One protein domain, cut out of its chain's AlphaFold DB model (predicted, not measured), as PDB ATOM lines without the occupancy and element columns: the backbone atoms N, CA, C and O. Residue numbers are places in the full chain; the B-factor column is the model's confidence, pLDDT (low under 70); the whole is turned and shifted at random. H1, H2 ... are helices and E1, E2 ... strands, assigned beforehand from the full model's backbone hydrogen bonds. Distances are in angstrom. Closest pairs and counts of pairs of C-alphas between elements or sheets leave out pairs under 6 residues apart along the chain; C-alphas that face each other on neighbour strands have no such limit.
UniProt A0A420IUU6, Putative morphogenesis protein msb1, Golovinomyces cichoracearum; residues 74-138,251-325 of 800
ATOM      1  N   THR A  74     -32.628 -48.557 -25.257       85.06
ATOM      2  CA  THR A  74     -32.888 -49.848 -24.605       85.06
ATOM      3  C   THR A  74     -33.926 -49.695 -23.489       85.06
ATOM      4  O   THR A  74     -33.700 -48.991 -22.501       85.06
ATOM      5  N   THR A  75     -35.060 -50.394 -23.600       88.44
ATOM      6  CA  THR A  75     -36.058 -50.481 -22.520       88.44
ATOM      7  C   THR A  75     -35.452 -51.171 -21.297       88.44
ATOM      8  O   THR A  75     -35.226 -52.378 -21.295       88.44
ATOM      9  N   THR A  76     -35.214 -50.391 -20.250       91.12
ATOM     10  CA  THR A  76     -34.442 -50.756 -19.060       91.12
ATOM     11  C   THR A  76     -35.347 -50.745 -17.822       91.12
ATOM     12  O   THR A  76     -36.134 -49.806 -17.650       91.12
ATOM     13  N   PRO A  77     -35.282 -51.756 -16.936       92.12
ATOM     14  CA  PRO A  77     -35.979 -51.717 -15.657       92.12
ATOM     15  C   PRO A  77     -35.257 -50.798 -14.657       92.12
ATOM     16  O   PRO A  77     -34.039 -50.853 -14.488       92.12
ATOM     17  N   ARG A  78     -36.039 -49.977 -13.954       92.12
ATOM     18  CA  ARG A  78     -35.635 -49.139 -12.822       92.12
ATOM     19  C   ARG A  78     -36.255 -49.692 -11.544       92.12
ATOM     20  O   ARG A  78     -37.473 -49.636 -11.374       92.12
ATOM     21  N   VAL A  79     -35.415 -50.191 -10.645       91.75
ATOM     22  CA  VAL A  79     -35.790 -50.699  -9.320       91.75
ATOM     23  C   VAL A  79     -35.593 -49.588  -8.294       91.75
ATOM     24  O   VAL A  79     -34.462 -49.222  -7.985       91.75
ATOM     25  N   LEU A  80     -36.689 -49.062  -7.746       91.25
ATOM     26  CA  LEU A  80     -36.658 -48.089  -6.655       91.25
ATOM     27  C   LEU A  80     -36.846 -48.794  -5.308       91.25
ATOM     28  O   LEU A  80     -37.844 -49.487  -5.102       91.25
ATOM     29  N   MET A  81     -35.931 -48.565  -4.371       89.62
ATOM     30  CA  MET A  81     -35.961 -49.107  -3.011       89.62
ATOM     31  C   MET A  81     -36.106 -47.982  -1.981       89.62
ATOM     32  O   MET A  81     -35.380 -46.987  -2.020       89.62
ATOM     33  N   ILE A  82     -37.016 -48.156  -1.022       89.12
ATOM     34  CA  ILE A  82     -37.157 -47.295   0.156       89.12
ATOM     35  C   ILE A  82     -36.399 -47.917   1.324       89.12
ATOM     36  O   ILE A  82     -36.653 -49.056   1.716       89.12
ATOM     37  N   VAL A  83     -35.481 -47.160   1.915       87.62
ATOM     38  CA  VAL A  83     -34.528 -47.675   2.904       87.62
ATOM     39  C   VAL A  83     -34.410 -46.729   4.106       87.62
ATOM     40  O   VAL A  83     -34.765 -45.554   4.034       87.62
ATOM     41  N   GLU A  84     -33.974 -47.252   5.253       85.88
ATOM     42  CA  GLU A  84     -33.701 -46.461   6.464       85.88
ATOM     43  C   GLU A  84     -32.240 -45.989   6.529       85.88
ATOM     44  O   GLU A  84     -31.987 -44.798   6.683       85.88
ATOM     45  N   SER A  85     -31.288 -46.908   6.336       85.56
ATOM     46  CA  SER A  85     -29.849 -46.647   6.248       85.56
ATOM     47  C   SER A  85     -29.339 -46.821   4.814       85.56
ATOM     48  O   SER A  85     -29.433 -47.906   4.235       85.56
ATOM     49  N   VAL A  86     -28.785 -45.745   4.248       87.00
ATOM     50  CA  VAL A  86     -28.271 -45.744   2.870       87.00
ATOM     51  C   VAL A  86     -27.103 -46.714   2.679       87.00
ATOM     52  O   VAL A  86     -26.290 -46.895   3.587       87.00
ATOM     53  N   SER A  87     -27.003 -47.321   1.497       88.31
ATOM     54  CA  SER A  87     -25.859 -48.162   1.130       88.31
ATOM     55  C   SER A  87     -24.562 -47.333   1.067       88.31
ATOM     56  O   SER A  87     -24.585 -46.229   0.513       88.31
ATOM     57  N   PRO A  88     -23.432 -47.843   1.598       84.62
ATOM     58  CA  PRO A  88     -22.136 -47.160   1.556       84.62
ATOM     59  C   PRO A  88     -21.373 -47.370   0.237       84.62
ATOM     60  O   PRO A  88     -20.477 -46.592  -0.073       84.62
ATOM     61  N   THR A  89     -21.704 -48.414  -0.525       89.38
ATOM     62  CA  THR A  89     -21.062 -48.789  -1.795       89.38
ATOM     63  C   THR A  89     -22.121 -49.163  -2.833       89.38
ATOM     64  O   THR A  89     -23.206 -49.619  -2.452       89.38
ATOM     65  N   PRO A  90     -21.824 -49.045  -4.143       89.88
ATOM     66  CA  PRO A  90     -22.687 -49.610  -5.180       89.88
ATOM     67  C   PRO A  90     -22.866 -51.124  -4.988       89.88
ATOM     68  O   PRO A  90     -23.973 -51.630  -5.107       89.88
ATOM     69  N   PHE A  91     -21.824 -51.856  -4.583       91.25
ATOM     70  CA  PHE A  91     -21.907 -53.300  -4.328       91.25
ATOM     71  C   PHE A  91     -22.893 -53.661  -3.206       91.25
ATOM     72  O   PHE A  91     -23.692 -54.587  -3.357       91.25
ATOM     73  N   ALA A  92     -22.921 -52.892  -2.116       89.50
ATOM     74  CA  ALA A  92     -23.921 -53.035  -1.064       89.50
ATOM     75  C   ALA A  92     -25.347 -52.695  -1.542       89.50
ATOM     76  O   ALA A  92     -26.307 -53.337  -1.107       89.50
ATOM     77  N   LEU A  93     -25.501 -51.729  -2.457       90.56
ATOM     78  CA  LEU A  93     -26.785 -51.430  -3.104       90.56
ATOM     79  C   LEU A  93     -27.275 -52.615  -3.955       90.56
ATOM     80  O   LEU A  93     -28.441 -52.995  -3.855       90.56
ATOM     81  N   LEU A  94     -26.381 -53.231  -4.739       91.50
ATOM     82  CA  LEU A  94     -26.691 -54.401  -5.567       91.50
ATOM     83  C   LEU A  94     -27.066 -55.624  -4.722       91.50
ATOM     84  O   LEU A  94     -28.083 -56.257  -4.993       91.50
ATOM     85  N   ARG A  95     -26.306 -55.933  -3.661       90.06
ATOM     86  CA  ARG A  95     -26.629 -57.046  -2.743       90.06
ATOM     87  C   ARG A  95     -27.980 -56.854  -2.063       90.06
ATOM     88  O   ARG A  95     -28.765 -57.795  -1.998       90.06
ATOM     89  N   ARG A  96     -28.307 -55.624  -1.649       87.44
ATOM     90  CA  ARG A  96     -29.648 -55.294  -1.143       87.44
ATOM     91  C   ARG A  96     -30.739 -55.509  -2.202       87.44
ATOM     92  O   ARG A  96     -31.822 -55.956  -1.836       87.44
ATOM     93  N   ALA A  97     -30.473 -55.199  -3.471       88.50
ATOM     94  CA  ALA A  97     -31.421 -55.404  -4.566       88.50
ATOM     95  C   ALA A  97     -31.631 -56.891  -4.918       88.50
ATOM     96  O   ALA A  97     -32.751 -57.279  -5.229       88.50
ATOM     97  N   ASN A  98     -30.601 -57.736  -4.797       87.56
ATOM     98  CA  ASN A  98     -30.705 -59.184  -5.037       87.56
ATOM     99  C   ASN A  98     -31.802 -59.843  -4.167       87.56
ATOM    100  O   ASN A  98     -32.549 -60.705  -4.613       87.56
ATOM    101  N   HIS A  99     -31.972 -59.392  -2.921       80.62
ATOM    102  CA  HIS A  99     -32.880 -60.013  -1.947       80.62
ATOM    103  C   HIS A  99     -34.392 -59.748  -2.160       80.62
ATOM    104  O   HIS A  99     -35.179 -59.957  -1.231       80.62
ATOM    105  N   PHE A 100     -34.828 -59.309  -3.347       84.12
ATOM    106  CA  PHE A 100     -36.246 -59.114  -3.675       84.12
ATOM    107  C   PHE A 100     -36.815 -60.213  -4.568       84.12
ATOM    108  O   PHE A 100     -36.204 -60.632  -5.543       84.12
ATOM    109  N   GLN A 101     -38.055 -60.621  -4.281       83.75
ATOM    110  CA  GLN A 101     -38.824 -61.453  -5.201       83.75
ATOM    111  C   GLN A 101     -39.449 -60.572  -6.290       83.75
ATOM    112  O   GLN A 101     -40.378 -59.802  -6.025       83.75
ATOM    113  N   TYR A 102     -38.928 -60.694  -7.507       87.81
ATOM    114  CA  TYR A 102     -39.432 -60.011  -8.698       87.81
ATOM    115  C   TYR A 102     -40.646 -60.729  -9.317       87.81
ATOM    116  O   TYR A 102     -41.097 -61.761  -8.818       87.81
ATOM    117  N   ARG A 103     -41.221 -60.140 -10.374       84.56
ATOM    118  CA  ARG A 103     -42.380 -60.675 -11.108       84.56
ATOM    119  C   ARG A 103     -41.933 -61.333 -12.413       84.56
ATOM    120  O   ARG A 103     -40.998 -60.856 -13.047       84.56
ATOM    121  N   ASP A 104     -42.665 -62.350 -12.855       83.25
ATOM    122  CA  ASP A 104     -42.400 -63.128 -14.077       83.25
ATOM    123  C   ASP A 104     -42.293 -62.253 -15.351       83.25
ATOM    124  O   ASP A 104     -41.583 -62.583 -16.298       83.25
ATOM    125  N   GLU A 105     -42.973 -61.098 -15.366       84.88
ATOM    126  CA  GLU A 105     -42.931 -60.083 -16.435       84.88
ATOM    127  C   GLU A 105     -41.634 -59.244 -16.491       84.88
ATOM    128  O   GLU A 105     -41.443 -58.448 -17.418       84.88
ATOM    129  N   ASP A 106     -40.748 -59.422 -15.509       87.94
ATOM    130  CA  ASP A 106     -39.454 -58.758 -15.349       87.94
ATOM    131  C   ASP A 106     -38.316 -59.792 -15.335       87.94
ATOM    132  O   ASP A 106     -37.482 -59.801 -14.427       87.94
ATOM    133  N   LYS A 107     -38.264 -60.667 -16.355       89.06
ATOM    134  CA  LYS A 107     -37.289 -61.776 -16.452       89.06
ATOM    135  C   LYS A 107     -35.852 -61.365 -16.113       89.06
ATOM    136  O   LYS A 107     -35.196 -62.099 -15.391       89.06
ATOM    137  N   ALA A 108     -35.390 -60.196 -16.560       89.94
ATOM    138  CA  ALA A 108     -34.042 -59.703 -16.267       89.94
ATOM    139  C   ALA A 108     -33.769 -59.483 -14.770       89.94
ATOM    140  O   ALA A 108     -32.662 -59.730 -14.306       89.94
ATOM    141  N   LEU A 109     -34.775 -59.042 -14.007       90.56
ATOM    142  CA  LEU A 109     -34.664 -58.874 -12.557       90.56
ATOM    143  C   LEU A 109     -34.780 -60.218 -11.828       90.56
ATOM    144  O   LEU A 109     -34.063 -60.446 -10.861       90.56
ATOM    145  N   MET A 110     -35.632 -61.125 -12.317       91.00
ATOM    146  CA  MET A 110     -35.721 -62.496 -11.805       91.00
ATOM    147  C   MET A 110     -34.392 -63.247 -11.992       91.00
ATOM    148  O   MET A 110     -33.833 -63.747 -11.023       91.00
ATOM    149  N   GLU A 111     -33.838 -63.222 -13.205       90.62
ATOM    150  CA  GLU A 111     -32.553 -63.826 -13.574       90.62
ATOM    151  C   GLU A 111     -31.392 -63.175 -12.793       90.62
ATOM    152  O   GLU A 111     -30.505 -63.877 -12.325       90.62
ATOM    153  N   PHE A 112     -31.442 -61.862 -12.525       90.62
ATOM    154  CA  PHE A 112     -30.515 -61.181 -11.605       90.62
ATOM    155  C   PHE A 112     -30.645 -61.668 -10.149       90.62
ATOM    156  O   PHE A 112     -29.628 -61.798  -9.470       90.62
ATOM    157  N   SER A 113     -31.859 -61.983  -9.680       89.69
ATOM    158  CA  SER A 113     -32.105 -62.516  -8.326       89.69
ATOM    159  C   SER A 113     -31.759 -64.002  -8.131       89.69
ATOM    160  O   SER A 113     -31.843 -64.518  -7.017       89.69
ATOM    161  N   GLU A 114     -31.372 -64.707  -9.199       89.88
ATOM    162  CA  GLU A 114     -30.911 -66.102  -9.137       89.88
ATOM    163  C   GLU A 114     -29.400 -66.214  -8.829       89.88
ATOM    164  O   GLU A 114     -28.935 -67.272  -8.400       89.88
ATOM    165  N   TYR A 115     -28.626 -65.130  -8.986       88.69
ATOM    166  CA  TYR A 115     -27.190 -65.098  -8.676       88.69
ATOM    167  C   TYR A 115     -26.922 -65.031  -7.165       88.69
ATOM    168  O   TYR A 115     -27.608 -64.335  -6.416       88.69
ATOM    169  N   THR A 116     -25.869 -65.715  -6.701       85.88
ATOM    170  CA  THR A 116     -25.530 -65.756  -5.264       85.88
ATOM    171  C   THR A 116     -24.872 -64.454  -4.788       85.88
ATOM    172  O   THR A 116     -25.272 -63.923  -3.752       85.88
ATOM    173  N   ASP A 117     -23.933 -63.887  -5.557       87.94
ATOM    174  CA  ASP A 117     -23.486 -62.493  -5.408       87.94
ATOM    175  C   ASP A 117     -23.808 -61.742  -6.715       87.94
ATOM    176  O   ASP A 117     -23.309 -62.137  -7.770       87.94
ATOM    177  N   PRO A 118     -24.609 -60.654  -6.711       87.12
ATOM    178  CA  PRO A 118     -25.006 -59.947  -7.937       87.12
ATOM    179  C   PRO A 118     -23.836 -59.301  -8.691       87.12
ATOM    180  O   PRO A 118     -24.021 -58.800  -9.796       87.12
ATOM    181  N   ILE A 119     -22.631 -59.307  -8.113       89.12
ATOM    182  CA  ILE A 119     -21.396 -58.909  -8.792       89.12
ATOM    183  C   ILE A 119     -21.070 -59.881  -9.938       89.12
ATOM    184  O   ILE A 119     -20.599 -59.435 -10.981       89.12
ATOM    185  N   GLU A 120     -21.369 -61.176  -9.802       90.81
ATOM    186  CA  GLU A 120     -21.123 -62.187 -10.845       90.81
ATOM    187  C   GLU A 120     -21.931 -61.915 -12.124       90.81
ATOM    188  O   GLU A 120     -21.445 -62.170 -13.225       90.81
ATOM    189  N   ALA A 121     -23.124 -61.327 -11.987       92.19
ATOM    190  CA  ALA A 121     -23.995 -60.956 -13.101       92.19
ATOM    191  C   ALA A 121     -23.501 -59.736 -13.907       92.19
ATOM    192  O   ALA A 121     -24.019 -59.481 -14.995       92.19
ATOM    193  N   LEU A 122     -22.537 -58.960 -13.397       93.19
ATOM    194  CA  LEU A 122     -22.029 -57.741 -14.043       93.19
ATOM    195  C   LEU A 122     -21.014 -58.043 -15.155       93.19
ATOM    196  O   LEU A 122     -20.250 -59.007 -15.068       93.19
ATOM    197  N   THR A 123     -20.924 -57.159 -16.154       94.06
ATOM    198  CA  THR A 123     -19.778 -57.157 -17.084       94.06
ATOM    199  C   THR A 123     -18.504 -56.694 -16.374       94.06
ATOM    200  O   THR A 123     -18.559 -55.938 -15.401       94.06
ATOM    201  N   ASP A 124     -17.333 -57.135 -16.836       93.50
ATOM    202  CA  ASP A 124     -16.067 -56.852 -16.141       93.50
ATOM    203  C   ASP A 124     -15.674 -55.369 -16.186       93.50
ATOM    204  O   ASP A 124     -15.167 -54.830 -15.201       93.50
ATOM    205  N   GLU A 125     -16.027 -54.662 -17.262       91.19
ATOM    206  CA  GLU A 125     -15.922 -53.201 -17.323       91.19
ATOM    207  C   GLU A 125     -16.867 -52.515 -16.329       91.19
ATOM    208  O   GLU A 125     -16.465 -51.563 -15.658       91.19
ATOM    209  N   CYS A 126     -18.093 -53.023 -16.145       92.25
ATOM    210  CA  CYS A 126     -18.987 -52.518 -15.104       92.25
ATOM    211  C   CYS A 126     -18.411 -52.775 -13.701       92.25
ATOM    212  O   CYS A 126     -18.413 -51.862 -12.877       92.25
ATOM    213  N   LYS A 127     -17.851 -53.964 -13.421       93.06
ATOM    214  CA  LYS A 127     -17.164 -54.265 -12.144       93.06
ATOM    215  C   LYS A 127     -16.032 -53.267 -11.882       93.06
ATOM    216  O   LYS A 127     -16.011 -52.647 -10.820       93.06
ATOM    217  N   ARG A 128     -15.152 -53.056 -12.866       92.44
ATOM    218  CA  ARG A 128     -14.006 -52.131 -12.804       92.44
ATOM    219  C   ARG A 128     -14.444 -50.681 -12.569       92.44
ATOM    220  O   ARG A 128     -13.901 -49.999 -11.703       92.44
ATOM    221  N   VAL A 129     -15.464 -50.209 -13.288       91.62
ATOM    222  CA  VAL A 129     -16.029 -48.860 -13.103       91.62
ATOM    223  C   VAL A 129     -16.668 -48.708 -11.719       91.62
ATOM    224  O   VAL A 129     -16.419 -47.710 -11.044       91.62
ATOM    225  N   LEU A 130     -17.427 -49.698 -11.239       91.00
ATOM    226  CA  LEU A 130     -18.008 -49.658  -9.893       91.00
ATOM    227  C   LEU A 130     -16.951 -49.751  -8.782       91.00
ATOM    228  O   LEU A 130     -17.159 -49.158  -7.726       91.00
ATOM    229  N   GLN A 131     -15.821 -50.429  -9.004       91.69
ATOM    230  CA  GLN A 131     -14.675 -50.426  -8.085       91.69
ATOM    231  C   GLN A 131     -14.043 -49.032  -7.989       91.69
ATOM    232  O   GLN A 131     -13.815 -48.558  -6.881       91.69
ATOM    233  N   LEU A 132     -13.841 -48.341  -9.118       89.88
ATOM    234  CA  LEU A 132     -13.331 -46.962  -9.151       89.88
ATOM    235  C   LEU A 132     -14.310 -45.956  -8.518       89.88
ATOM    236  O   LEU A 132     -13.900 -45.051  -7.794       89.88
ATOM    237  N   ILE A 133     -15.616 -46.131  -8.737       87.56
ATOM    238  CA  ILE A 133     -16.657 -45.331  -8.074       87.56
ATOM    239  C   ILE A 133     -16.686 -45.634  -6.569       87.56
ATOM    240  O   ILE A 133     -16.805 -44.710  -5.765       87.56
ATOM    241  N   ALA A 134     -16.563 -46.899  -6.160       88.25
ATOM    242  CA  ALA A 134     -16.523 -47.277  -4.752       88.25
ATOM    243  C   ALA A 134     -15.283 -46.703  -4.055       88.25
ATOM    244  O   ALA A 134     -15.438 -46.073  -3.014       88.25
ATOM    245  N   SER A 135     -14.087 -46.841  -4.634       87.50
ATOM    246  CA  SER A 135     -12.851 -46.316  -4.047       87.50
ATOM    247  C   SER A 135     -12.850 -44.789  -3.977       87.50
ATOM    248  O   SER A 135     -12.533 -44.259  -2.920       87.50
ATOM    249  N   SER A 136     -13.310 -44.082  -5.015       84.38
ATOM    250  CA  SER A 136     -13.426 -42.611  -5.020       84.38
ATOM    251  C   SER A 136     -14.456 -42.063  -4.014       84.38
ATOM    252  O   SER A 136     -14.291 -40.966  -3.484       84.38
ATOM    253  N   ASN A 137     -15.511 -42.828  -3.696       77.19
ATOM    254  CA  ASN A 137     -16.482 -42.457  -2.656       77.19
ATOM    255  C   ASN A 137     -16.078 -42.922  -1.243       77.19
ATOM    256  O   ASN A 137     -16.509 -42.322  -0.259       77.19
ATOM    257  N   GLN A 138     -15.290 -43.996  -1.123       71.50
ATOM    258  CA  GLN A 138     -14.794 -44.509   0.157       71.50
ATOM    259  C   GLN A 138     -13.500 -43.844   0.613       71.50
ATOM    260  O   GLN A 138     -13.267 -43.802   1.819       71.50
ATOM    261  N   GLN A 251     -24.765 -56.722   6.741       53.88
ATOM    262  CA  GLN A 251     -25.658 -56.381   7.868       53.88
ATOM    263  C   GLN A 251     -26.662 -55.263   7.544       53.88
ATOM    264  O   GLN A 251     -27.379 -54.788   8.425       53.88
ATOM    265  N   LEU A 252     -26.724 -54.826   6.288       64.06
ATOM    266  CA  LEU A 252     -27.684 -53.825   5.847       64.06
ATOM    267  C   LEU A 252     -29.087 -54.431   5.754       64.06
ATOM    268  O   LEU A 252     -29.306 -55.392   5.021       64.06
ATOM    269  N   GLU A 253     -30.052 -53.824   6.454       65.94
ATOM    270  CA  GLU A 253     -31.470 -54.186   6.343       65.94
ATOM    271  C   GLU A 253     -31.893 -54.227   4.858       65.94
ATOM    272  O   GLU A 253     -31.602 -53.264   4.121       65.94
ATOM    273  N   PRO A 254     -32.585 -55.292   4.401       66.00
ATOM    274  CA  PRO A 254     -33.192 -55.308   3.080       66.00
ATOM    275  C   PRO A 254     -34.218 -54.173   2.994       66.00
ATOM    276  O   PRO A 254     -34.963 -53.906   3.941       66.00
ATOM    277  N   GLY A 255     -34.219 -53.459   1.870       73.06
ATOM    278  CA  GLY A 255     -35.118 -52.323   1.674       73.06
ATOM    279  C   GLY A 255     -36.591 -52.738   1.618       73.06
ATOM    280  O   GLY A 255     -36.936 -53.912   1.525       73.06
ATOM    281  N   GLU A 256     -37.481 -51.755   1.594       80.38
ATOM    282  CA  GLU A 256     -38.841 -51.955   1.106       80.38
ATOM    283  C   GLU A 256     -38.857 -51.614  -0.390       80.38
ATOM    284  O   GLU A 256     -38.612 -50.466  -0.767       80.38
ATOM    285  N   LEU A 257     -39.094 -52.609  -1.254       80.56
ATOM    286  CA  LEU A 257     -39.243 -52.394  -2.696       80.56
ATOM    287  C   LEU A 257     -40.391 -51.403  -2.933       80.56
ATOM    288  O   LEU A 257     -41.516 -51.640  -2.502       80.56
ATOM    289  N   ALA A 258     -40.098 -50.277  -3.577       79.38
ATOM    290  CA  ALA A 258     -40.999 -49.130  -3.623       79.38
ATOM    291  C   ALA A 258     -41.744 -49.027  -4.952       79.38
ATOM    292  O   ALA A 258     -42.963 -48.869  -4.968       79.38
ATOM    293  N   SER A 259     -41.014 -49.138  -6.063       83.94
ATOM    294  CA  SER A 259     -41.605 -49.230  -7.395       83.94
ATOM    295  C   SER A 259     -40.649 -49.870  -8.395       83.94
ATOM    296  O   SER A 259     -39.475 -49.499  -8.424       83.94
ATOM    297  N   ILE A 260     -41.161 -50.735  -9.268       88.38
ATOM    298  CA  ILE A 260     -40.473 -51.122 -10.507       88.38
ATOM    299  C   ILE A 260     -41.095 -50.336 -11.662       88.38
ATOM    300  O   ILE A 260     -42.309 -50.378 -11.866       88.38
ATOM    301  N   ALA A 261     -40.270 -49.608 -12.410       88.62
ATOM    302  CA  ALA A 261     -40.669 -48.876 -13.611       88.62
ATOM    303  C   ALA A 261     -39.845 -49.348 -14.815       88.62
ATOM    304  O   ALA A 261     -38.704 -49.770 -14.652       88.62
ATOM    305  N   LYS A 262     -40.386 -49.239 -16.031       89.88
ATOM    306  CA  LYS A 262     -39.632 -49.449 -17.279       89.88
ATOM    307  C   LYS A 262     -39.430 -48.094 -17.948       89.88
ATOM    308  O   LYS A 262     -40.382 -47.325 -18.063       89.88
ATOM    309  N   PHE A 263     -38.199 -47.784 -18.339       88.62
ATOM    310  CA  PHE A 263     -37.840 -46.520 -18.984       88.62
ATOM    311  C   PHE A 263     -36.923 -46.765 -20.181       88.62
ATOM    312  O   PHE A 263     -36.334 -47.835 -20.316       88.62
ATOM    313  N   TYR A 264     -36.810 -45.774 -21.055       89.50
ATOM    314  CA  TYR A 264     -35.919 -45.820 -22.206       89.50
ATOM    315  C   TYR A 264     -34.547 -45.271 -21.806       89.50
ATOM    316  O   TYR A 264     -34.435 -44.097 -21.454       89.50
ATOM    317  N   LEU A 265     -33.528 -46.131 -21.824       89.00
ATOM    318  CA  LEU A 265     -32.130 -45.772 -21.607       89.00
ATOM    319  C   LEU A 265     -31.451 -45.617 -22.969       89.00
ATOM    320  O   LEU A 265     -31.418 -46.573 -23.739       89.00
ATOM    321  N   ASP A 266     -30.914 -44.438 -23.261       87.19
ATOM    322  CA  ASP A 266     -30.073 -44.229 -24.443       87.19
ATOM    323  C   ASP A 266     -28.645 -44.747 -24.202       87.19
ATOM    324  O   ASP A 266     -28.110 -44.592 -23.102       87.19
ATOM    325  N   ASP A 267     -28.004 -45.313 -25.228       77.50
ATOM    326  CA  ASP A 267     -26.647 -45.873 -25.120       77.50
ATOM    327  C   ASP A 267     -25.592 -44.830 -24.687       77.50
ATOM    328  O   ASP A 267     -24.602 -45.187 -24.043       77.50
ATOM    329  N   SER A 268     -25.797 -43.531 -24.958       82.75
ATOM    330  CA  SER A 268     -24.886 -42.473 -24.484       82.75
ATOM    331  C   SER A 268     -25.000 -42.184 -22.979       82.75
ATOM    332  O   SER A 268     -24.070 -41.641 -22.371       82.75
ATOM    333  N   PHE A 269     -26.114 -42.567 -22.343       86.94
ATOM    334  CA  PHE A 269     -26.430 -42.196 -20.962       86.94
ATOM    335  C   PHE A 269     -25.446 -42.790 -19.945       86.94
ATOM    336  O   PHE A 269     -25.173 -42.156 -18.926       86.94
ATOM    337  N   TRP A 270     -24.869 -43.967 -20.224       87.31
ATOM    338  CA  TRP A 270     -23.837 -44.585 -19.379       87.31
ATOM    339  C   TRP A 270     -22.660 -43.634 -19.123       87.31
ATOM    340  O   TRP A 270     -22.234 -43.450 -17.981       87.31
ATOM    341  N   TRP A 271     -22.193 -42.959 -20.178       86.25
ATOM    342  CA  TRP A 271     -21.104 -41.990 -20.091       86.25
ATOM    343  C   TRP A 271     -21.517 -40.737 -19.310       86.25
ATOM    344  O   TRP A 271     -20.804 -40.309 -18.405       86.25
ATOM    345  N   VAL A 272     -22.708 -40.193 -19.591       88.56
ATOM    346  CA  VAL A 272     -23.258 -39.023 -18.878       88.56
ATOM    347  C   VAL A 272     -23.399 -39.297 -17.376       88.56
ATOM    348  O   VAL A 272     -23.069 -38.438 -16.557       88.56
ATOM    349  N   TRP A 273     -23.841 -40.502 -17.003       89.56
ATOM    350  CA  TRP A 273     -23.950 -40.923 -15.608       89.56
ATOM    351  C   TRP A 273     -22.577 -41.015 -14.929       89.56
ATOM    352  O   TRP A 273     -22.403 -40.412 -13.870       89.56
ATOM    353  N   ILE A 274     -21.580 -41.663 -15.545       88.38
ATOM    354  CA  ILE A 274     -20.211 -41.728 -14.998       88.38
ATOM    355  C   ILE A 274     -19.618 -40.323 -14.825       88.38
ATOM    356  O   ILE A 274     -19.124 -39.996 -13.746       88.38
ATOM    357  N   CYS A 275     -19.718 -39.459 -15.841       87.38
ATOM    358  CA  CYS A 275     -19.231 -38.080 -15.761       87.38
ATOM    359  C   CYS A 275     -19.918 -37.276 -14.644       87.38
ATOM    360  O   CYS A 275     -19.271 -36.458 -13.997       87.38
ATOM    361  N   SER A 276     -21.196 -37.540 -14.344       86.88
ATOM    362  CA  SER A 276     -21.890 -36.880 -13.226       86.88
ATOM    363  C   SER A 276     -21.319 -37.219 -11.841       86.88
ATOM    364  O   SER A 276     -21.547 -36.470 -10.891       86.88
ATOM    365  N   LEU A 277     -20.564 -38.319 -11.723       84.44
ATOM    366  CA  LEU A 277     -19.908 -38.762 -10.490       84.44
ATOM    367  C   LEU A 277     -18.460 -38.252 -10.359       84.44
ATOM    368  O   LEU A 277     -17.890 -38.353  -9.271       84.44
ATOM    369  N   ALA A 278     -17.872 -37.691 -11.424       84.31
ATOM    370  CA  ALA A 278     -16.485 -37.220 -11.454       84.31
ATOM    371  C   ALA A 278     -16.194 -36.174 -10.362       84.31
ATOM    372  O   ALA A 278     -17.062 -35.379  -9.996       84.31
ATOM    373  N   SER A 279     -14.972 -36.154  -9.819       81.50
ATOM    374  CA  SER A 279     -14.598 -35.314  -8.664       81.50
ATOM    375  C   SER A 279     -14.866 -33.821  -8.894       81.50
ATOM    376  O   SER A 279     -15.409 -33.172  -8.000       81.50
ATOM    377  N   GLU A 280     -14.607 -33.334 -10.107       82.75
ATOM    378  CA  GLU A 280     -14.888 -31.980 -10.612       82.75
ATOM    379  C   GLU A 280     -16.353 -31.517 -10.514       82.75
ATOM    380  O   GLU A 280     -16.611 -30.319 -10.394       82.75
ATOM    381  N   GLU A 281     -17.326 -32.432 -10.562       86.62
ATOM    382  CA  GLU A 281     -18.731 -32.049 -10.697       86.62
ATOM    383  C   GLU A 281     -19.337 -31.547  -9.372       86.62
ATOM    384  O   GLU A 281     -19.050 -32.039  -8.276       86.62
ATOM    385  N   THR A 282     -20.234 -30.570  -9.476       87.31
ATOM    386  CA  THR A 282     -20.935 -29.950  -8.354       87.31
ATOM    387  C   THR A 282     -21.708 -30.975  -7.507       87.31
ATOM    388  O   THR A 282     -22.332 -31.898  -8.043       87.31
ATOM    389  N   PRO A 283     -21.787 -30.790  -6.171       82.38
ATOM    390  CA  PRO A 283     -22.590 -31.662  -5.310       82.38
ATOM    391  C   PRO A 283     -24.085 -31.623  -5.672       82.38
ATOM    392  O   PRO A 283     -24.814 -32.572  -5.399       82.38
ATOM    393  N   GLN A 284     -24.541 -30.546  -6.321       83.88
ATOM    394  CA  GLN A 284     -25.912 -30.378  -6.799       83.88
ATOM    395  C   GLN A 284     -26.215 -31.273  -8.010       83.88
ATOM    396  O   GLN A 284     -27.248 -31.942  -8.013       83.88
ATOM    397  N   ARG A 285     -25.319 -31.356  -9.008       81.81
ATOM    398  CA  ARG A 285     -25.509 -32.259 -10.158       81.81
ATOM    399  C   ARG A 285     -25.268 -33.723  -9.779       81.81
ATOM    400  O   ARG A 285     -26.053 -34.570 -10.194       81.81
ATOM    401  N   LYS A 286     -24.304 -34.009  -8.894       83.50
ATOM    402  CA  LYS A 286     -24.153 -35.329  -8.243       83.50
ATOM    403  C   LYS A 286     -25.444 -35.773  -7.545       83.50
ATOM    404  O   LYS A 286     -25.885 -36.906  -7.704       83.50
ATOM    405  N   ALA A 287     -26.106 -34.867  -6.822       80.50
ATOM    406  CA  ALA A 287     -27.376 -35.158  -6.159       80.50
ATOM    407  C   ALA A 287     -28.571 -35.336  -7.120       80.50
ATOM    408  O   ALA A 287     -29.569 -35.934  -6.712       80.50
ATOM    409  N   ALA A 288     -28.494 -34.869  -8.374       77.75
ATOM    410  CA  ALA A 288     -29.608 -34.924  -9.327       77.75
ATOM    411  C   ALA A 288     -30.005 -36.364  -9.708       77.75
ATOM    412  O   ALA A 288     -31.192 -36.664  -9.821       77.75
ATOM    413  N   PHE A 289     -29.029 -37.270  -9.825       76.19
ATOM    414  CA  PHE A 289     -29.271 -38.703 -10.046       76.19
ATOM    415  C   PHE A 289     -29.613 -39.467  -8.750       76.19
ATOM    416  O   PHE A 289     -30.074 -40.608  -8.798       76.19
ATOM    417  N   GLY A 290     -29.453 -38.831  -7.584       80.06
ATOM    418  CA  GLY A 290     -29.652 -39.443  -6.271       80.06
ATOM    419  C   GLY A 290     -28.630 -40.544  -5.961       80.06
ATOM    420  O   GLY A 290     -27.554 -40.602  -6.545       80.06
ATOM    421  N   ARG A 291     -28.970 -41.445  -5.028       85.81
ATOM    422  CA  ARG A 291     -28.224 -42.698  -4.839       85.81
ATOM    423  C   ARG A 291     -28.760 -43.740  -5.811       85.81
ATOM    424  O   ARG A 291     -29.638 -44.520  -5.455       85.81
ATOM    425  N   CYS A 292     -28.263 -43.718  -7.040       90.38
ATOM    426  CA  CYS A 292     -28.520 -44.770  -8.011       90.38
ATOM    427  C   CYS A 292     -27.220 -45.415  -8.493       90.38
ATOM    428  O   CYS A 292     -26.129 -44.855  -8.391       90.38
ATOM    429  N   THR A 293     -27.347 -46.629  -9.005       91.31
ATOM    430  CA  THR A 293     -26.300 -47.346  -9.715       91.31
ATOM    431  C   THR A 293     -26.944 -47.937 -10.955       91.31
ATOM    432  O   THR A 293     -27.816 -48.804 -10.871       91.31
ATOM    433  N   LEU A 294     -26.564 -47.393 -12.106       92.50
ATOM    434  CA  LEU A 294     -26.795 -48.027 -13.395       92.50
ATOM    435  C   LEU A 294     -25.780 -49.174 -13.518       92.50
ATOM    436  O   LEU A 294     -24.652 -49.031 -13.044       92.50
ATOM    437  N   ILE A 295     -26.169 -50.303 -14.108       92.88
ATOM    438  CA  ILE A 295     -25.277 -51.451 -14.312       92.88
ATOM    439  C   ILE A 295     -25.469 -52.104 -15.677       92.88
ATOM    440  O   ILE A 295     -26.596 -52.257 -16.149       92.88
ATOM    441  N   GLU A 296     -24.353 -52.526 -16.268       93.06
ATOM    442  CA  GLU A 296     -24.310 -53.439 -17.410       93.06
ATOM    443  C   GLU A 296     -24.152 -54.876 -16.892       93.06
ATOM    444  O   GLU A 296     -23.313 -55.154 -16.030       93.06
ATOM    445  N   THR A 297     -24.962 -55.796 -17.411       92.50
ATOM    446  CA  THR A 297     -25.000 -57.198 -16.989       92.50
ATOM    447  C   THR A 297     -24.741 -58.148 -18.154       92.50
ATOM    448  O   THR A 297     -24.931 -57.813 -19.324       92.50
ATOM    449  N   VAL A 298     -24.334 -59.370 -17.816       93.25
ATOM    450  CA  VAL A 298     -24.166 -60.499 -18.746       93.25
ATOM    451  C   VAL A 298     -25.522 -61.163 -19.073       93.25
ATOM    452  O   VAL A 298     -25.595 -62.054 -19.916       93.25
ATOM    453  N   ILE A 299     -26.615 -60.731 -18.428       89.88
ATOM    454  CA  ILE A 299     -27.939 -61.361 -18.487       89.88
ATOM    455  C   ILE A 299     -28.570 -61.174 -19.883       89.88
ATOM    456  O   ILE A 299     -28.919 -60.047 -20.253       89.88
ATOM    457  N   PRO A 300     -28.821 -62.256 -20.653       84.94
ATOM    458  CA  PRO A 300     -29.367 -62.154 -22.011       84.94
ATOM    459  C   PRO A 300     -30.765 -61.529 -22.087       84.94
ATOM    460  O   PRO A 300     -31.172 -61.056 -23.146       84.94
ATOM    461  N   SER A 301     -31.523 -61.547 -20.985       82.56
ATOM    462  CA  SER A 301     -32.874 -60.985 -20.916       82.56
ATOM    463  C   SER A 301     -32.930 -59.492 -20.553       82.56
ATOM    464  O   SER A 301     -34.010 -58.906 -20.631       82.56
ATOM    465  N   GLY A 302     -31.801 -58.854 -20.209       84.25
ATOM    466  CA  GLY A 302     -31.752 -57.421 -19.908       84.25
ATOM    467  C   GLY A 302     -30.342 -56.894 -19.659       84.25
ATOM    468  O   GLY A 302     -29.904 -56.812 -18.515       84.25
ATOM    469  N   LYS A 303     -29.668 -56.464 -20.737       89.62
ATOM    470  CA  LYS A 303     -28.301 -55.914 -20.713       89.62
ATOM    471  C   LYS A 303     -28.095 -54.837 -19.636       89.62
ATOM    472  O   LYS A 303     -27.079 -54.850 -18.952       89.62
ATOM    473  N   TRP A 304     -29.030 -53.901 -19.508       92.31
ATOM    474  CA  TRP A 304     -28.947 -52.778 -18.574       92.31
ATOM    475  C   TRP A 304     -29.978 -52.932 -17.453       92.31
ATOM    476  O   TRP A 304     -31.123 -53.286 -17.731       92.31
ATOM    477  N   LEU A 305     -29.606 -52.594 -16.214       92.56
ATOM    478  CA  LEU A 305     -30.524 -52.428 -15.075       92.56
ATOM    479  C   LEU A 305     -30.195 -51.113 -14.341       92.56
ATOM    480  O   LEU A 305     -29.023 -50.777 -14.179       92.56
ATOM    481  N   LEU A 306     -31.201 -50.382 -13.850       93.06
ATOM    482  CA  LEU A 306     -31.008 -49.202 -12.993       93.06
ATOM    483  C   LEU A 306     -31.552 -49.472 -11.588       93.06
ATOM    484  O   LEU A 306     -32.736 -49.760 -11.421       93.06
ATOM    485  N   ILE A 307     -30.714 -49.337 -10.565       93.00
ATOM    486  CA  ILE A 307     -31.080 -49.595  -9.167       93.00
ATOM    487  C   ILE A 307     -30.928 -48.293  -8.371       93.00
ATOM    488  O   ILE A 307     -29.901 -47.627  -8.455       93.00
ATOM    489  N   GLU A 308     -31.955 -47.891  -7.618       92.38
ATOM    490  CA  GLU A 308     -32.028 -46.588  -6.943       92.38
ATOM    491  C   GLU A 308     -32.533 -46.705  -5.498       92.38
ATOM    492  O   GLU A 308     -33.496 -47.412  -5.206       92.38
ATOM    493  N   GLU A 309     -31.915 -45.949  -4.593       91.00
ATOM    494  CA  GLU A 309     -32.251 -45.877  -3.174       91.00
ATOM    495  C   GLU A 309     -32.795 -44.493  -2.782       91.00
ATOM    496  O   GLU A 309     -32.194 -43.447  -3.051       91.00
ATOM    497  N   LYS A 310     -33.926 -44.486  -2.066       88.31
ATOM    498  CA  LYS A 310     -34.473 -43.312  -1.370       88.31
ATOM    499  C   LYS A 310     -34.601 -43.591   0.120       88.31
ATOM    500  O   LYS A 310     -35.052 -44.657   0.537       88.31
ATOM    501  N   VAL A 311     -34.283 -42.591   0.936       85.88
ATOM    502  CA  VAL A 311     -34.522 -42.653   2.383       85.88
ATOM    503  C   VAL A 311     -36.025 -42.545   2.663       85.88
ATOM    504  O   VAL A 311     -36.720 -41.737   2.041       85.88
ATOM    505  N   LYS A 312     -36.531 -43.328   3.623       77.62
ATOM    506  CA  LYS A 312     -37.901 -43.239   4.160       77.62
ATOM    507  C   LYS A 312     -38.275 -41.777   4.469       77.62
ATOM    508  O   LYS A 312     -37.748 -41.179   5.400       77.62
ATOM    509  N   GLY A 313     -39.200 -41.214   3.686       69.12
ATOM    510  CA  GLY A 313     -39.666 -39.822   3.803       69.12
ATOM    511  C   GLY A 313     -39.162 -38.860   2.718       69.12
ATOM    512  O   GLY A 313     -39.789 -37.828   2.511       69.12
ATOM    513  N   ALA A 314     -38.116 -39.212   1.965       62.00
ATOM    514  CA  ALA A 314     -37.609 -38.453   0.810       62.00
ATOM    515  C   ALA A 314     -38.191 -38.959  -0.531       62.00
ATOM    516  O   ALA A 314     -37.530 -38.937  -1.570       62.00
ATOM    517  N   VAL A 315     -39.413 -39.493  -0.491       60.44
ATOM    518  CA  VAL A 315     -40.043 -40.234  -1.591       60.44
ATOM    519  C   VAL A 315     -40.992 -39.307  -2.347       60.44
ATOM    520  O   VAL A 315     -42.063 -38.967  -1.845       60.44
ATOM    521  N   SER A 316     -40.606 -38.919  -3.563       59.66
ATOM    522  CA  SER A 316     -41.545 -38.406  -4.565       59.66
ATOM    523  C   SER A 316     -42.598 -39.470  -4.883       59.66
ATOM    524  O   SER A 316     -42.296 -40.662  -4.823       59.66
ATOM    525  N   SER A 317     -43.815 -39.061  -5.249       53.75
ATOM    526  CA  SER A 317     -44.876 -39.994  -5.655       53.75
ATOM    527  C   SER A 317     -44.374 -40.996  -6.707       53.75
ATOM    528  O   SER A 317     -43.649 -40.581  -7.617       53.75
ATOM    529  N   PRO A 318     -44.728 -42.292  -6.600       60.19
ATOM    530  CA  PRO A 318     -44.322 -43.293  -7.580       60.19
ATOM    531  C   PRO A 318     -44.817 -42.900  -8.974       60.19
ATOM    532  O   PRO A 318     -45.896 -42.323  -9.116       60.19
ATOM    533  N   ILE A 319     -44.007 -43.198  -9.991       61.56
ATOM    534  CA  ILE A 319     -44.312 -42.879 -11.389       61.56
ATOM    535  C   ILE A 319     -45.605 -43.596 -11.791       61.56
ATOM    536  O   ILE A 319     -45.786 -44.778 -11.500       61.56
ATOM    537  N   GLU A 320     -46.511 -42.877 -12.446       49.41
ATOM    538  CA  GLU A 320     -47.816 -43.404 -12.840       49.41
ATOM    539  C   GLU A 320     -47.646 -44.567 -13.834       49.41
ATOM    540  O   GLU A 320     -46.989 -44.433 -14.864       49.41
ATOM    541  N   GLY A 321     -48.172 -45.744 -13.476       56.34
ATOM    542  CA  GLY A 321     -47.950 -47.002 -14.202       56.34
ATOM    543  C   GLY A 321     -46.775 -47.864 -13.709       56.34
ATOM    544  O   GLY A 321     -46.656 -49.007 -14.143       56.34
ATOM    545  N   ALA A 322     -45.938 -47.388 -12.780       60.53
ATOM    546  CA  ALA A 322     -44.919 -48.220 -12.135       60.53
ATOM    547  C   ALA A 322     -45.549 -49.199 -11.123       60.53
ATOM    548  O   ALA A 322     -46.457 -48.834 -10.369       60.53
ATOM    549  N   TYR A 323     -45.048 -50.435 -11.055       62.34
ATOM    550  CA  TYR A 323     -45.533 -51.428 -10.096       62.34
ATOM    551  C   TYR A 323     -45.053 -51.086  -8.683       62.34
ATOM    552  O   TYR A 323     -43.897 -51.325  -8.337       62.34
ATOM    553  N   ILE A 324     -45.958 -50.551  -7.862       67.19
ATOM    554  CA  ILE A 324     -45.775 -50.423  -6.413       67.19
ATOM    555  C   ILE A 324     -45.900 -51.822  -5.807       67.19
ATOM    556  O   ILE A 324     -46.951 -52.453  -5.938       67.19
ATOM    557  N   ALA A 325     -44.861 -52.304  -5.126       59.84
ATOM    558  CA  ALA A 325     -44.920 -53.612  -4.484       59.84
ATOM    559  C   ALA A 325     -45.965 -53.608  -3.357       59.84
ATOM    560  O   ALA A 325     -45.888 -52.811  -2.417       59.84
TER     561      ALA A 325
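What this domain is: This is residues 74 to 138 and 251 to 325 of the 800 residues of the protein "Putative morphogenesis protein msb1" of Golovinomyces cichoracearum (UniProt A0A420IUU6). A strongly twisted sheet of four strands makes the core, with H1 crossing one face and H4 over the strand E3 on the opposite face. H2 and H3 only graze the sheet, and H5 lies off it. The printed part has 140 residues with, in order, E1 H1 H2 H3 E2 H4 H5 E3 E4; the class is mixed and the mixed sheet runs E2 E1 E4 E3. It is compact, radius of gyration of the C-alphas 14.3 A, spanning 41 by 35 by 33 A.

How they stand to each other: Start at inner strands E1, residues 74 to 83, and E4, residues 304 to 311: they are parallel, with N 79 and O 306 2.8 A apart, within hydrogen-bond range. Edge strand E2, residues 256 to 266, is antiparallel to E1, with N 76 and O 263 at 2.8 A. Edge strand E3, residues 291 to 296, makes a hairpin with E4, N 295 and O 305 at 2.9 A. H1, residues 90 to 98, runs across the strands at a height over the sheet of 8.5 A; its closest C-alpha pair with E4 is Ala 97 and Ile 307, 7.4 A. H3, residues 124 to 138, touches H1 with residues 130 to 134 alone, closest C-alphas Pro 90 and Ala 134, 6.6 A. H2, residues 107 to 112, grazes the sheet with residues 108 to 112. E2, H4 of residues 269 to 277, H5 of residues 283 to 288, and E3 form a split strand-helix-strand unit, two same-way strands with E1 and E4 between them; its crossover is right-handed. Every O i to N i+4 pair is within hydrogen-bond range in H1, H2, H3 and H5; H4 has 4 of 5.

Where its parts are: Find C-alpha 74 at (-32.888, -49.848, -24.605); E1 runs 27.6 A from there. E2 spans 28.1 A, H3 20.5 A, and E4 23.9 A to C-alpha 311 at (-34.522, -42.653, 2.383).

The domain as a whole: Residues 139 to 250 are not printed; C-alphas 138 and 251 are 17.8 A apart. The link H2 to H3 is long. Residues 251 to 254 and 313 to 325 have pLDDT under 70.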